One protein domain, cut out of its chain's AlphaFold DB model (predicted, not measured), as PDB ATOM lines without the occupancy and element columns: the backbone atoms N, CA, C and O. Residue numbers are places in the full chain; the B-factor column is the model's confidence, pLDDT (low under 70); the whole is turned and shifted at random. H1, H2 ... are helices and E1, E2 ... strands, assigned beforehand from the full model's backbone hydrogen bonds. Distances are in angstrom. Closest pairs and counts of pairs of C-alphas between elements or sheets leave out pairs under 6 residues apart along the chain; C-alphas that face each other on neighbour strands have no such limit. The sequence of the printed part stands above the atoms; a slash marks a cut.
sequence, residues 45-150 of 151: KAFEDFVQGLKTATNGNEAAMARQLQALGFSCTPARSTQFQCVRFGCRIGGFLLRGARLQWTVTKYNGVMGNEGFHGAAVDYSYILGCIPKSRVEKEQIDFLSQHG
ATOM      1  N   LYS A  45     201.299 244.712 154.398       88.81
ATOM      2  CA  LYS A  45     202.602 244.430 155.012       88.81
ATOM      3  C   LYS A  45     202.513 244.426 156.539       88.81
ATOM      4  O   LYS A  45     202.970 243.490 157.177       88.81
ATOM      5  N   ALA A  46     201.865 245.434 157.122       90.06
ATOM      6  CA  ALA A  46     201.693 245.501 158.572       90.06
ATOM      7  C   ALA A  46     200.844 244.337 159.118       90.06
ATOM      8  O   ALA A  46     201.085 243.857 160.226       90.06
ATOM      9  N   PHE A  47     199.848 243.874 158.356       92.56
ATOM     10  CA  PHE A  47     199.051 242.712 158.742       92.56
ATOM     11  C   PHE A  47     199.827 241.397 158.584       92.56
ATOM     12  O   PHE A  47     199.727 240.524 159.443       92.56
ATOM     13  N   GLU A  48     200.637 241.258 157.536       91.25
ATOM     14  CA  GLU A  48     201.546 240.122 157.366       91.25
ATOM     15  C   GLU A  48     202.573 240.049 158.500       91.25
ATOM     16  O   GLU A  48     202.740 238.982 159.089       91.25
ATOM     17  N   ASP A  49     203.193 241.174 158.867       92.69
ATOM     18  CA  ASP A  49     204.142 241.255 159.985       92.69
ATOM     19  C   ASP A  49     203.469 240.848 161.309       92.69
ATOM     20  O   ASP A  49     204.031 240.080 162.095       92.69
ATOM     21  N   PHE A  50     202.224 241.281 161.530       93.69
ATOM     22  CA  PHE A  50     201.404 240.835 162.658       93.69
ATOM     23  C   PHE A  50     201.187 239.311 162.654       93.69
ATOM     24  O   PHE A  50     201.370 238.657 163.686       93.69
ATOM     25  N   VAL A  51     200.847 238.718 161.504       93.69
ATOM     26  CA  VAL A  51     200.671 237.262 161.371       93.69
ATOM     27  C   VAL A  51     201.985 236.512 161.609       93.69
ATOM     28  O   VAL A  51     201.972 235.482 162.284       93.69
ATOM     29  N   GLN A  52     203.126 237.023 161.134       93.75
ATOM     30  CA  GLN A  52     204.437 236.419 161.416       93.75
ATOM     31  C   GLN A  52     204.824 236.532 162.898       93.75
ATOM     32  O   GLN A  52     205.392 235.592 163.466       93.75
ATOM     33  N   GLY A  53     204.469 237.638 163.553       93.38
ATOM     34  CA  GLY A  53     204.616 237.797 165.000       93.38
ATOM     35  C   GLY A  53     203.818 236.746 165.774       93.38
ATOM     36  O   GLY A  53     204.368 236.063 166.640       93.38
ATOM     37  N   LEU A  54     202.549 236.541 165.408       94.00
ATOM     38  CA  LEU A  54     201.706 235.493 165.991       94.00
ATOM     39  C   LEU A  54     202.238 234.080 165.702       94.00
ATOM     40  O   LEU A  54     202.255 233.234 166.598       94.00
ATOM     41  N   LYS A  55     202.721 233.816 164.481       93.19
ATOM     42  CA  LYS A  55     203.373 232.542 164.131       93.19
ATOM     43  C   LYS A  55     204.556 232.273 165.059       93.19
ATOM     44  O   LYS A  55     204.668 231.176 165.596       93.19
ATOM     45  N   THR A  56     205.410 233.269 165.275       93.38
ATOM     46  CA  THR A  56     206.554 233.159 166.191       93.38
ATOM     47  C   THR A  56     206.086 232.891 167.623       93.38
ATOM     48  O   THR A  56     206.556 231.948 168.247       93.38
ATOM     49  N   ALA A  57     205.100 233.644 168.123       92.25
ATOM     50  CA  ALA A  57     204.567 233.479 169.479       92.25
ATOM     51  C   ALA A  57     203.908 232.107 169.727       92.25
ATOM     52  O   ALA A  57     203.858 231.628 170.858       92.25
ATOM     53  N   THR A  58     203.396 231.475 168.672       92.81
ATOM     54  CA  THR A  58     202.749 230.156 168.721       92.81
ATOM     55  C   THR A  58     203.678 229.019 168.302       92.81
ATOM     56  O   THR A  58     203.237 227.870 168.238       92.81
ATOM     57  N   ASN A  59     204.950 229.310 168.004       91.19
ATOM     58  CA  ASN A  59     205.905 228.367 167.413       91.19
ATOM     59  C   ASN A  59     205.355 227.667 166.153       91.19
ATOM     60  O   ASN A  59     205.625 226.492 165.910       91.19
ATOM     61  N   GLY A  60     204.519 228.362 165.378       88.44
ATOM     62  CA  GLY A  60     203.854 227.818 164.194       88.44
ATOM     63  C   GLY A  60     202.797 226.745 164.482       88.44
ATOM     64  O   GLY A  60     202.332 226.092 163.546       88.44
ATOM     65  N   ASN A  61     202.399 226.541 165.742       91.06
ATOM     66  CA  ASN A  61     201.361 225.576 166.082       91.06
ATOM     67  C   ASN A  61     199.985 226.072 165.626       91.06
ATOM     68  O   ASN A  61     199.476 227.085 166.099       91.06
ATOM     69  N   GLU A  62     199.353 225.302 164.751       91.44
ATOM     70  CA  GLU A  62     198.087 225.663 164.118       91.44
ATOM     71  C   GLU A  62     196.920 225.811 165.102       91.44
ATOM     72  O   GLU A  62     196.150 226.763 165.012       91.44
ATOM     73  N   ALA A  63     196.817 224.928 166.098       92.19
ATOM     74  CA  ALA A  63     195.760 225.009 167.103       92.19
ATOM     75  C   ALA A  63     195.943 226.224 168.028       92.19
ATOM     76  O   ALA A  63     194.968 226.882 168.395       92.19
ATOM     77  N   ALA A  64     197.184 226.543 168.399       93.62
ATOM     78  CA  ALA A  64     197.502 227.743 169.166       93.62
ATOM     79  C   ALA A  64     197.229 229.013 168.346       93.62
ATOM     80  O   ALA A  64     196.639 229.960 168.868       93.62
ATOM     81  N   MET A  65     197.576 228.996 167.057       94.69
ATOM     82  CA  MET A  65     197.283 230.069 166.109       94.69
ATOM     83  C   MET A  65     195.773 230.310 165.992       94.69
ATOM     84  O   MET A  65     195.319 231.444 166.151       94.69
ATOM     85  N   ALA A  66     194.983 229.244 165.806       94.38
ATOM     86  CA  ALA A  66     193.523 229.310 165.763       94.38
ATOM     87  C   ALA A  66     192.953 229.967 167.025       94.38
ATOM     88  O   ALA A  66     192.155 230.893 166.931       94.38
ATOM     89  N   ARG A  67     193.403 229.529 168.209       94.75
ATOM     90  CA  ARG A  67     192.928 230.061 169.496       94.75
ATOM     91  C   ARG A  67     193.229 231.550 169.652       94.75
ATOM     92  O   ARG A  67     192.360 232.293 170.102       94.75
ATOM     93  N   GLN A  68     194.432 231.994 169.283       94.31
ATOM     94  CA  GLN A  68     194.788 233.413 169.365       94.31
ATOM     95  C   GLN A  68     193.985 234.260 168.372       94.31
ATOM     96  O   GLN A  68     193.502 235.329 168.736       94.31
ATOM     97  N   LEU A  69     193.775 233.772 167.148       94.31
ATOM     98  CA  LEU A  69     192.944 234.461 166.158       94.31
ATOM     99  C   LEU A  69     191.469 234.509 166.588       94.31
ATOM    100  O   LEU A  69     190.832 235.554 166.478       94.31
ATOM    101  N   GLN A  70     190.933 233.428 167.152       93.31
ATOM    102  CA  GLN A  70     189.571 233.392 167.697       93.31
ATOM    103  C   GLN A  70     189.377 234.395 168.839       93.31
ATOM    104  O   GLN A  70     188.376 235.108 168.860       93.31
ATOM    105  N   ALA A  71     190.360 234.534 169.735       91.12
ATOM    106  CA  ALA A  71     190.349 235.567 170.777       91.12
ATOM    107  C   ALA A  71     190.343 237.005 170.213       91.12
ATOM    108  O   ALA A  71     189.941 237.938 170.904       91.12
ATOM    109  N   LEU A  72     190.749 237.185 168.955       90.69
ATOM    110  CA  LEU A  72     190.707 238.454 168.228       90.69
ATOM    111  C   LEU A  72     189.458 238.602 167.347       90.69
ATOM    112  O   LEU A  72     189.412 239.524 166.532       90.69
ATOM    113  N   GLY A  73     188.465 237.718 167.474       90.62
ATOM    114  CA  GLY A  73     187.198 237.787 166.740       90.62
ATOM    115  C   GLY A  73     187.213 237.129 165.357       90.62
ATOM    116  O   GLY A  73     186.290 237.343 164.571       90.62
ATOM    117  N   PHE A  74     188.243 236.345 165.026       93.38
ATOM    118  CA  PHE A  74     188.226 235.533 163.808       93.38
ATOM    119  C   PHE A  74     187.363 234.284 163.994       93.38
ATOM    120  O   PHE A  74     187.398 233.631 165.037       93.38
ATOM    121  N   SER A  75     186.673 233.884 162.933       94.50
ATOM    122  CA  SER A  75     186.228 232.499 162.769       94.50
ATOM    123  C   SER A  75     187.316 231.733 162.026       94.50
ATOM    124  O   SER A  75     187.957 232.291 161.139       94.50
ATOM    125  N   CYS A  76     187.523 230.463 162.366       93.81
ATOM    126  CA  CYS A  76     188.521 229.604 161.730       93.81
ATOM    127  C   CYS A  76     187.888 228.303 161.245       93.81
ATOM    128  O   CYS A  76     186.876 227.868 161.804       93.81
ATOM    129  N   THR A  77     188.491 227.675 160.236       91.56
ATOM    130  CA  THR A  77     188.105 226.339 159.790       91.56
ATOM    131  C   THR A  77     188.243 225.326 160.935       91.56
ATOM    132  O   THR A  77     189.106 225.472 161.809       91.56
ATOM    133  N   PRO A  78     187.378 224.297 160.987       84.12
ATOM    134  CA  PRO A  78     187.516 223.212 161.949       84.12
ATOM    135  C   PRO A  78     188.883 222.525 161.849       84.12
ATOM    136  O   PRO A  78     189.427 222.364 160.763       84.12
ATOM    137  N   ALA A  79     189.385 221.983 162.962       74.81
ATOM    138  CA  ALA A  79     190.677 221.281 163.004       74.81
ATOM    139  C   ALA A  79     190.779 220.042 162.084       74.81
ATOM    140  O   ALA A  79     191.858 219.484 161.926       74.81
ATOM    141  N   ARG A  80     189.656 219.570 161.523       73.00
ATOM    142  CA  ARG A  80     189.603 218.450 160.567       73.00
ATOM    143  C   ARG A  80     189.589 218.900 159.101       73.00
ATOM    144  O   ARG A  80     189.514 218.045 158.225       73.00
ATOM    145  N   SER A  81     189.595 220.204 158.830       76.00
ATOM    146  CA  SER A  81     189.606 220.734 157.468       76.00
ATOM    147  C   SER A  81     190.940 220.460 156.776       76.00
ATOM    148  O   SER A  81     191.994 220.438 157.406       76.00
ATOM    149  N   THR A  82     190.884 220.275 155.459       76.56
ATOM    150  CA  THR A  82     192.051 220.091 154.579       76.56
ATOM    151  C   THR A  82     192.950 221.325 154.543       76.56
ATOM    152  O   THR A  82     194.148 221.210 154.290       76.56
ATOM    153  N   GLN A  83     192.379 222.500 154.816       83.19
ATOM    154  CA  GLN A  83     193.067 223.783 154.801       83.19
ATOM    155  C   GLN A  83     192.779 224.574 156.080       83.19
ATOM    156  O   GLN A  83     191.631 224.708 156.523       83.19
ATOM    157  N   PHE A  84     193.838 225.140 156.658       89.56
ATOM    158  CA  PHE A  84     193.713 226.113 157.733       89.56
ATOM    159  C   PHE A  84     193.402 227.485 157.146       89.56
ATOM    160  O   PHE A  84     194.211 228.055 156.402       89.56
ATOM    161  N   GLN A  85     192.262 228.041 157.538       93.12
ATOM    162  CA  GLN A  85     191.869 229.391 157.174       93.12
ATOM    163  C   GLN A  85     191.094 230.034 158.319       93.12
ATOM    164  O   GLN A  85     190.204 229.427 158.902       93.12
ATOM    165  N   CYS A  86     191.410 231.286 158.616       94.62
ATOM    166  CA  CYS A  86     190.654 232.128 159.525       94.62
ATOM    167  C   CYS A  86     190.241 233.406 158.809       94.62
ATOM    168  O   CYS A  86     191.025 233.968 158.047       94.62
ATOM    169  N   VAL A  87     189.035 233.891 159.084       94.69
ATOM    170  CA  VAL A  87     188.516 235.151 158.550       94.69
ATOM    171  C   VAL A  87     187.928 235.998 159.665       94.69
ATOM    172  O   VAL A  87     187.294 235.490 160.592       94.69
ATOM    173  N   ARG A  88     188.128 237.306 159.556       92.94
ATOM    174  CA  ARG A  88     187.439 238.305 160.360       92.94
ATOM    175  C   ARG A  88     186.885 239.388 159.455       92.94
ATOM    176  O   ARG A  88     187.619 239.941 158.636       92.94
ATOM    177  N   PHE A  89     185.614 239.724 159.633       90.25
ATOM    178  CA  PHE A  89     185.011 240.899 159.024       90.25
ATOM    179  C   PHE A  89     184.986 242.062 160.009       90.25
ATOM    180  O   PHE A  89     184.799 241.905 161.213       90.25
ATOM    181  N   GLY A  90     185.160 243.264 159.476       86.62
ATOM    182  CA  GLY A  90     185.035 244.500 160.228       86.62
ATOM    183  C   GLY A  90     184.300 245.571 159.448       86.62
ATOM    184  O   GLY A  90     183.901 245.399 158.297       86.62
ATOM    185  N   CYS A  91     184.137 246.704 160.116       81.81
ATOM    186  CA  CYS A  91     183.505 247.888 159.572       81.81
ATOM    187  C   CYS A  91     184.425 249.074 159.836       81.81
ATOM    188  O   CYS A  91     184.867 249.281 160.966       81.81
ATOM    189  N   ARG A  92     184.701 249.871 158.807       77.94
ATOM    190  CA  ARG A  92     185.177 251.239 158.988       77.94
ATOM    191  C   ARG A  92     183.956 252.136 158.980       77.94
ATOM    192  O   ARG A  92     183.317 252.286 157.944       77.94
ATOM    193  N   ILE A  93     183.633 252.728 160.122       67.69
ATOM    194  CA  ILE A  93     182.578 253.740 160.196       67.69
ATOM    195  C   ILE A  93     183.100 254.985 159.471       67.69
ATOM    196  O   ILE A  93     184.138 255.531 159.844       67.69
ATOM    197  N   GLY A  94     182.421 255.396 158.403       62.44
ATOM    198  CA  GLY A  94     182.709 256.666 157.747       62.44
ATOM    199  C   GLY A  94     182.266 257.844 158.620       62.44
ATOM    200  O   GLY A  94     181.454 257.684 159.529       62.44
ATOM    201  N   GLY A  95     182.810 259.038 158.369       58.25
ATOM    202  CA  GLY A  95     182.298 260.266 158.988       58.25
ATOM    203  C   GLY A  95     180.828 260.532 158.626       58.25
ATOM    204  O   GLY A  95     180.220 259.770 157.883       58.25
ATOM    205  N   PHE A  96     180.268 261.650 159.094       53.31
ATOM    206  CA  PHE A  96     178.841 262.012 158.959       53.31
ATOM    207  C   PHE A  96     178.235 261.838 157.545       53.31
ATOM    208  O   PHE A  96     177.040 261.599 157.420       53.31
ATOM    209  N   LEU A  97     179.052 261.915 156.485       55.50
ATOM    210  CA  LEU A  97     178.633 261.793 155.081       55.50
ATOM    211  C   LEU A  97     179.104 260.512 154.370       55.50
ATOM    212  O   LEU A  97     178.675 260.244 153.249       55.50
ATOM    213  N   LEU A  98     179.988 259.718 154.979       58.81
ATOM    214  CA  LEU A  98     180.561 258.530 154.346       58.81
ATOM    215  C   LEU A  98     179.842 257.282 154.857       58.81
ATOM    216  O   LEU A  98     179.855 256.986 156.052       58.81
ATOM    217  N   ARG A  99     179.237 256.511 153.944       64.94
ATOM    218  CA  ARG A  99     178.741 255.173 154.289       64.94
ATOM    219  C   ARG A  99     179.927 254.329 154.760       64.94
ATOM    220  O   ARG A  99     181.014 254.417 154.195       64.94
ATOM    221  N   GLY A 100     179.724 253.544 155.816       72.50
ATOM    222  CA  GLY A 100     180.771 252.662 156.323       72.50
ATOM    223  C   GLY A 100     181.268 251.683 155.253       72.50
ATOM    224  O   GLY A 100     180.522 251.335 154.335       72.50
ATOM    225  N   ALA A 101     182.521 251.252 155.370       80.31
ATOM    226  CA  ALA A 101     183.154 250.303 154.456       80.31
ATOM    227  C   ALA A 101     183.384 248.956 155.147       80.31
ATOM    228  O   ALA A 101     183.828 248.914 156.300       80.31
ATOM    229  N   ARG A 102     183.103 247.856 154.443       87.12
ATOM    230  CA  ARG A 102     183.424 246.509 154.921       87.12
ATOM    231  C   ARG A 102     184.932 246.268 154.837       87.12
ATOM    232  O   ARG A 102     185.562 246.571 153.832       87.12
ATOM    233  N   LEU A 103     185.485 245.669 155.882       88.62
ATOM    234  CA  LEU A 103     186.879 245.239 155.956       88.62
ATOM    235  C   LEU A 103     186.915 243.717 156.106       88.62
ATOM    236  O   LEU A 103     186.031 243.154 156.754       88.62
ATOM    237  N   GLN A 104     187.921 243.062 155.539       91.62
ATOM    238  CA  GLN A 104     188.158 241.627 155.696       91.62
ATOM    239  C   GLN A 104     189.625 241.378 155.998       91.62
ATOM    240  O   GLN A 104     190.497 241.889 155.303       91.62
ATOM    241  N   TRP A 105     189.880 240.531 156.984       94.12
ATOM    242  CA  TRP A 105     191.190 239.965 157.256       94.12
ATOM    243  C   TRP A 105     191.108 238.462 157.118       94.12
ATOM    244  O   TRP A 105     190.181 237.844 157.640       94.12
ATOM    245  N   THR A 106     192.084 237.869 156.449       94.38
ATOM    246  CA  THR A 106     192.192 236.420 156.307       94.38
ATOM    247  C   THR A 106     193.580 235.960 156.691       94.38
ATOM    248  O   THR A 106     194.564 236.555 156.259       94.38
ATOM    249  N   VAL A 107     193.657 234.880 157.461       94.62
ATOM    250  CA  VAL A 107     194.898 234.156 157.726       94.62
ATOM    251  C   VAL A 107     194.759 232.770 157.125       94.62
ATOM    252  O   VAL A 107     193.790 232.080 157.416       94.62
ATOM    253  N   THR A 108     195.699 232.361 156.288       92.62
ATOM    254  CA  THR A 108     195.714 231.031 155.663       92.62
ATOM    255  C   THR A 108     197.032 230.345 155.959       92.62
ATOM    256  O   THR A 108     198.043 231.020 156.147       92.62
ATOM    257  N   LYS A 109     197.037 229.015 156.017       89.94
ATOM    258  CA  LYS A 109     198.281 228.245 156.008       89.94
ATOM    259  C   LYS A 109     198.502 227.708 154.606       89.94
ATOM    260  O   LYS A 109     197.648 226.996 154.084       89.94
ATOM    261  N   TYR A 110     199.640 228.040 154.016       79.69
ATOM    262  CA  TYR A 110     200.048 227.480 152.739       79.69
ATOM    263  C   TYR A 110     201.084 226.387 152.988       79.69
ATOM    264  O   TYR A 110     202.102 226.628 153.638       79.69
ATOM    265  N   ASN A 111     200.819 225.191 152.468       67.62
ATOM    266  CA  ASN A 111     201.798 224.110 152.393       67.62
ATOM    267  C   ASN A 111     202.280 224.060 150.939       67.62
ATOM    268  O   ASN A 111     201.720 223.351 150.105       67.62
ATOM    269  N   GLY A 112     203.236 224.920 150.592       57.16
ATOM    270  CA  GLY A 112     203.758 224.990 149.232       57.16
ATOM    271  C   GLY A 112     204.817 223.919 148.972       57.16
ATOM    272  O   GLY A 112     205.771 223.803 149.732       57.16
ATOM    273  N   VAL A 113     204.729 223.233 147.825       52.88
ATOM    274  CA  VAL A 113     205.755 222.294 147.305       52.88
ATOM    275  C   VAL A 113     207.130 222.971 147.109       52.88
ATOM    276  O   VAL A 113     208.156 222.307 147.026       52.88
ATOM    277  N   MET A 114     207.162 224.309 147.071       48.94
ATOM    278  CA  MET A 114     208.341 225.149 146.802       48.94
ATOM    279  C   MET A 114     208.951 225.789 148.069       48.94
ATOM    280  O   MET A 114     209.599 226.828 147.983       48.94
ATOM    281  N   GLY A 115     208.743 225.200 149.253       44.00
ATOM    282  CA  GLY A 115     209.525 225.512 150.462       44.00
ATOM    283  C   GLY A 115     209.092 226.733 151.285       44.00
ATOM    284  O   GLY A 115     209.656 226.969 152.349       44.00
ATOM    285  N   ASN A 116     208.067 227.476 150.858       54.16
ATOM    286  CA  ASN A 116     207.445 228.519 151.679       54.16
ATOM    287  C   ASN A 116     206.220 227.949 152.398       54.16
ATOM    288  O   ASN A 116     205.078 228.188 152.008       54.16
ATOM    289  N   GLU A 117     206.474 227.141 153.426       71.25
ATOM    290  CA  GLU A 117     205.441 226.661 154.340       71.25
ATOM    291  C   GLU A 117     205.200 227.689 155.451       71.25
ATOM    292  O   GLU A 117     206.128 228.144 156.138       71.25
ATOM    293  N   GLY A 118     203.945 228.076 155.667       84.94
ATOM    294  CA  GLY A 118     203.647 229.009 156.746       84.94
ATOM    295  C   GLY A 118     202.269 229.639 156.717       84.94
ATOM    296  O   GLY A 118     201.421 229.330 155.886       84.94
ATOM    297  N   PHE A 119     202.069 230.538 157.678       90.56
ATOM    298  CA  PHE A 119     200.874 231.361 157.777       90.56
ATOM    299  C   PHE A 119     201.055 232.644 156.972       90.56
ATOM    300  O   PHE A 119     202.085 233.311 157.088       90.56
ATOM    301  N   HIS A 120     200.030 232.997 156.208       91.25
ATOM    302  CA  HIS A 120     199.955 234.200 155.390       91.25
ATOM    303  C   HIS A 120     198.741 235.022 155.796       91.25
ATOM    304  O   HIS A 120     197.658 234.470 156.009       91.25
ATOM    305  N   GLY A 121     198.926 236.335 155.903       91.56
ATOM    306  CA  GLY A 121     197.864 237.293 156.181       91.56
ATOM    307  C   GLY A 121     197.474 238.053 154.921       91.56
ATOM    308  O   GLY A 121     198.338 238.460 154.159       91.56
ATOM    309  N   ALA A 122     196.184 238.295 154.726       91.00
ATOM    310  CA  ALA A 122     195.693 239.267 153.759       91.00
ATOM    311  C   ALA A 122     194.642 240.170 154.406       91.00
ATOM    312  O   ALA A 122     193.864 239.724 155.251       91.00
ATOM    313  N   ALA A 123     194.631 241.439 154.004       91.25
ATOM    314  CA  ALA A 123     193.670 242.438 154.449       91.25
ATOM    315  C   ALA A 123     193.062 243.135 153.226       91.25
ATOM    316  O   ALA A 123     193.783 243.532 152.312       91.25
ATOM    317  N   VAL A 124     191.737 243.271 153.203       88.06
ATOM    318  CA  VAL A 124     190.980 243.846 152.086       88.06
ATOM    319  C   VAL A 124     190.025 244.916 152.609       88.06
ATOM    320  O   VAL A 124     189.235 244.671 153.522       88.06
ATOM    321  N   ASP A 125     190.081 246.099 151.998       86.81
ATOM    322  CA  ASP A 125     189.128 247.191 152.210       86.81
ATOM    323  C   ASP A 125     188.126 247.215 151.047       86.81
ATOM    324  O   ASP A 125     188.455 247.600 149.924       86.81
ATOM    325  N   TYR A 126     186.881 246.826 151.322       84.00
ATOM    326  CA  TYR A 126     185.781 246.845 150.359       84.00
ATOM    327  C   TYR A 126     185.138 248.228 150.230       84.00
ATOM    328  O   TYR A 126     183.953 248.318 149.953       84.00
ATOM    329  N   SER A 127     185.869 249.324 150.419       77.00
ATOM    330  CA  SER A 127     185.347 250.691 150.246       77.00
ATOM    331  C   SER A 127     184.677 250.962 148.891       77.00
ATOM    332  O   SER A 127     183.828 251.847 148.807       77.00
ATOM    333  N   TYR A 128     184.991 250.173 147.859       70.12
ATOM    334  CA  TYR A 128     184.309 250.190 146.562       70.12
ATOM    335  C   TYR A 128     182.879 249.607 146.600       70.12
ATOM    336  O   TYR A 128     182.088 249.849 145.690       70.12
ATOM    337  N   ILE A 129     182.521 248.874 147.658       67.75
ATOM    338  CA  ILE A 129     181.177 248.372 147.967       67.75
ATOM    339  C   ILE A 129     180.712 249.059 149.257       67.75
ATOM    340  O   ILE A 129     181.157 248.742 150.360       67.75
ATOM    341  N   LEU A 130     179.806 250.028 149.134       66.44
ATOM    342  CA  LEU A 130     179.295 250.774 150.287       66.44
ATOM    343  C   LEU A 130     178.480 249.853 151.207       66.44
ATOM    344  O   LEU A 130     177.528 249.214 150.760       66.44
ATOM    345  N   GLY A 131     178.788 249.871 152.504       72.25
ATOM    346  CA  GLY A 131     178.001 249.195 153.533       72.25
ATOM    347  C   GLY A 131     178.829 248.294 154.445       72.25
ATOM    348  O   GLY A 131     179.753 247.607 154.021       72.25
ATOM    349  N   CYS A 132     178.451 248.276 155.722       80.19
ATOM    350  CA  CYS A 132     178.979 247.330 156.697       80.19
ATOM    351  C   CYS A 132     178.031 246.145 156.872       80.19
ATOM    352  O   CYS A 132     176.809 246.298 156.810       80.19
ATOM    353  N   ILE A 133     178.597 244.971 157.149       80.38
ATOM    354  CA  ILE A 133     177.832 243.820 157.636       80.38
ATOM    355  C   ILE A 133     177.382 244.144 159.063       80.38
ATOM    356  O   ILE A 133     178.260 244.375 159.888       80.38
ATOM    357  N   PRO A 134     176.074 244.145 159.391       81.56
ATOM    358  CA  PRO A 134     175.612 244.382 160.757       81.56
ATOM    359  C   PRO A 134     176.286 243.429 161.747       81.56
ATOM    360  O   PRO A 134     176.397 242.242 161.447       81.56
ATOM    361  N   LYS A 135     176.661 243.909 162.946       79.38
ATOM    362  CA  LYS A 135     177.362 243.099 163.967       79.38
ATOM    363  C   LYS A 135     176.711 241.734 164.190       79.38
ATOM    364  O   LYS A 135     177.399 240.726 164.249       79.38
ATOM    365  N   SER A 136     175.381 241.713 164.267       82.56
ATOM    366  CA  SER A 136     174.577 240.508 164.493       82.56
ATOM    367  C   SER A 136     174.703 239.447 163.397       82.56
ATOM    368  O   SER A 136     174.324 238.304 163.622       82.56
ATOM    369  N   ARG A 137     175.208 239.808 162.212       87.19
ATOM    370  CA  ARG A 137     175.433 238.889 161.090       87.19
ATOM    371  C   ARG A 137     176.903 238.582 160.836       87.19
ATOM    372  O   ARG A 137     177.170 237.663 160.080       87.19
ATOM    373  N   VAL A 138     177.839 239.305 161.455       87.56
ATOM    374  CA  VAL A 138     179.282 239.150 161.193       87.56
ATOM    375  C   VAL A 138     179.734 237.705 161.373       87.56
ATOM    376  O   VAL A 138     180.358 237.159 160.473       87.56
ATOM    377  N   GLU A 139     179.368 237.064 162.483       88.75
ATOM    378  CA  GLU A 139     179.755 235.675 162.748       88.75
ATOM    379  C   GLU A 139     179.213 234.712 161.685       88.75
ATOM    380  O   GLU A 139     179.963 233.901 161.145       88.75
ATOM    381  N   LYS A 140     177.932 234.850 161.321       90.75
ATOM    382  CA  LYS A 140     177.318 234.039 160.267       90.75
ATOM    383  C   LYS A 140     178.044 234.215 158.932       90.75
ATOM    384  O   LYS A 140     178.389 233.229 158.299       90.75
ATOM    385  N   GLU A 141     178.318 235.452 158.532       90.62
ATOM    386  CA  GLU A 141     178.993 235.749 157.263       90.62
ATOM    387  C   GLU A 141     180.429 235.205 157.247       90.62
ATOM    388  O   GLU A 141     180.897 234.721 156.220       90.62
ATOM    389  N   GLN A 142     181.134 235.242 158.384       93.25
ATOM    390  CA  GLN A 142     182.458 234.628 158.513       93.25
ATOM    391  C   GLN A 142     182.389 233.105 158.325       93.25
ATOM    392  O   GLN A 142     183.220 232.542 157.613       93.25
ATOM    393  N   ILE A 143     181.396 232.437 158.917       91.38
ATOM    394  CA  ILE A 143     181.178 230.990 158.745       91.38
ATOM    395  C   ILE A 143     180.803 230.659 157.294       91.38
ATOM    396  O   ILE A 143     181.356 229.716 156.720       91.38
ATOM    397  N   ASP A 144     179.914 231.443 156.682       90.50
ATOM    398  CA  ASP A 144     179.491 231.265 155.289       90.50
ATOM    399  C   ASP A 144     180.688 231.428 154.331       90.50
ATOM    400  O   ASP A 144     180.879 230.600 153.437       90.50
ATOM    401  N   PHE A 145     181.555 232.424 154.564       89.94
ATOM    402  CA  PHE A 145     182.799 232.623 153.808       89.94
ATOM    403  C   PHE A 145     183.729 231.405 153.901       89.94
ATOM    404  O   PHE A 145     184.204 230.900 152.884       89.94
ATOM    405  N   LEU A 146     183.967 230.896 155.113       90.06
ATOM    406  CA  LEU A 146     184.832 229.728 155.316       90.06
ATOM    407  C   LEU A 146     184.246 228.455 154.698       90.06
ATOM    408  O   LEU A 146     184.996 227.597 154.250       90.06
ATOM    409  N   SER A 147     182.922 228.331 154.641       85.19
ATOM    410  CA  SER A 147     182.257 227.165 154.046       85.19
ATOM    411  C   SER A 147     182.409 227.119 152.524       85.19
ATOM    412  O   SER A 147     182.458 226.038 151.946       85.19
ATOM    413  N   GLN A 148     182.506 228.281 151.871       79.69
ATOM    414  CA  GLN A 148     182.703 228.389 150.419       79.69
ATOM    415  C   GLN A 148     184.166 228.191 149.997       79.69
ATOM    416  O   GLN A 148     184.425 227.786 148.868       79.69
ATOM    417  N   HIS A 149     185.113 228.484 150.893       65.56
ATOM    418  CA  HIS A 149     186.552 228.440 150.615       65.56
ATOM    419  C   HIS A 149     187.296 227.284 151.311       65.56
ATOM    420  O   HIS A 149     188.477 227.084 151.051       65.56
ATOM    421  N   GLY A 150     186.619 226.518 152.173       53.31
ATOM    422  CA  GLY A 150     187.196 225.455 153.004       53.31
ATOM    423  C   GLY A 150     187.121 224.031 152.434       53.31
ATOM    424  O   GLY A 150     187.229 223.088 153.220       53.31
TER     425      GLY A 150
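Overview. This is residues 45 to 150 of the 151 residues of an uncharacterized protein of Rhizobium sp. MHM7A (UniProt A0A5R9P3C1). A long, twisted three-stranded sheet has H1 over one face and H3 over the opposite face, with H2 over E1 and E2. The printed part has 106 residues, ordered H1 H2 E1 E2 E3 H3, class mixed; E1 E2 E3 form a meander, each strand the antiparallel neighbour of the one before. It is compact, radius of gyration of the C-alphas 14.7 A, yet elongated, 47 by 27 by 25 A.

Arrangement. Start at H1, residues 45 to 57, over E3, residues 118 to 130; their closest C-alphas, Glu 48 and Gly 121, are 4.8 A apart. With residues 54 to 55 alone H1 only just touches H2, residues 62 to 71, by 3 pairs of C-alphas within 8 A, the closest Lys 55 and Met 65, 6.9 A. In the hairpin of E1, residues 85 to 92, and E2, residues 101 to 110, N 88 and O 105 are within hydrogen-bond range, 2.9 A; in the hairpin E2 and E3, N 106 and O 122, 2.8 A. H3, residues 135 to 149, is over E1, closest C-alphas Val 87 and Gln 142, 6.1 A. Every O i to N i+4 pair is within range in H1 and H2, 9 of 11 in H3.

Along the chain. Find C-alpha 45 at (202.602, 244.430, 155.012), where H1 begins its 18.3 A. E3, 33.3 A, bends by 59 degrees at residue 127. H3 ends at C-alpha 149, (186.552, 228.440, 150.615).

Size, cuts and confidence. The printed part has no cut; the link H2 to E1 is long. Look for pLDDT under 70 at residues 93 to 99, 111 to 116, 129 to 130 and 149 to 150.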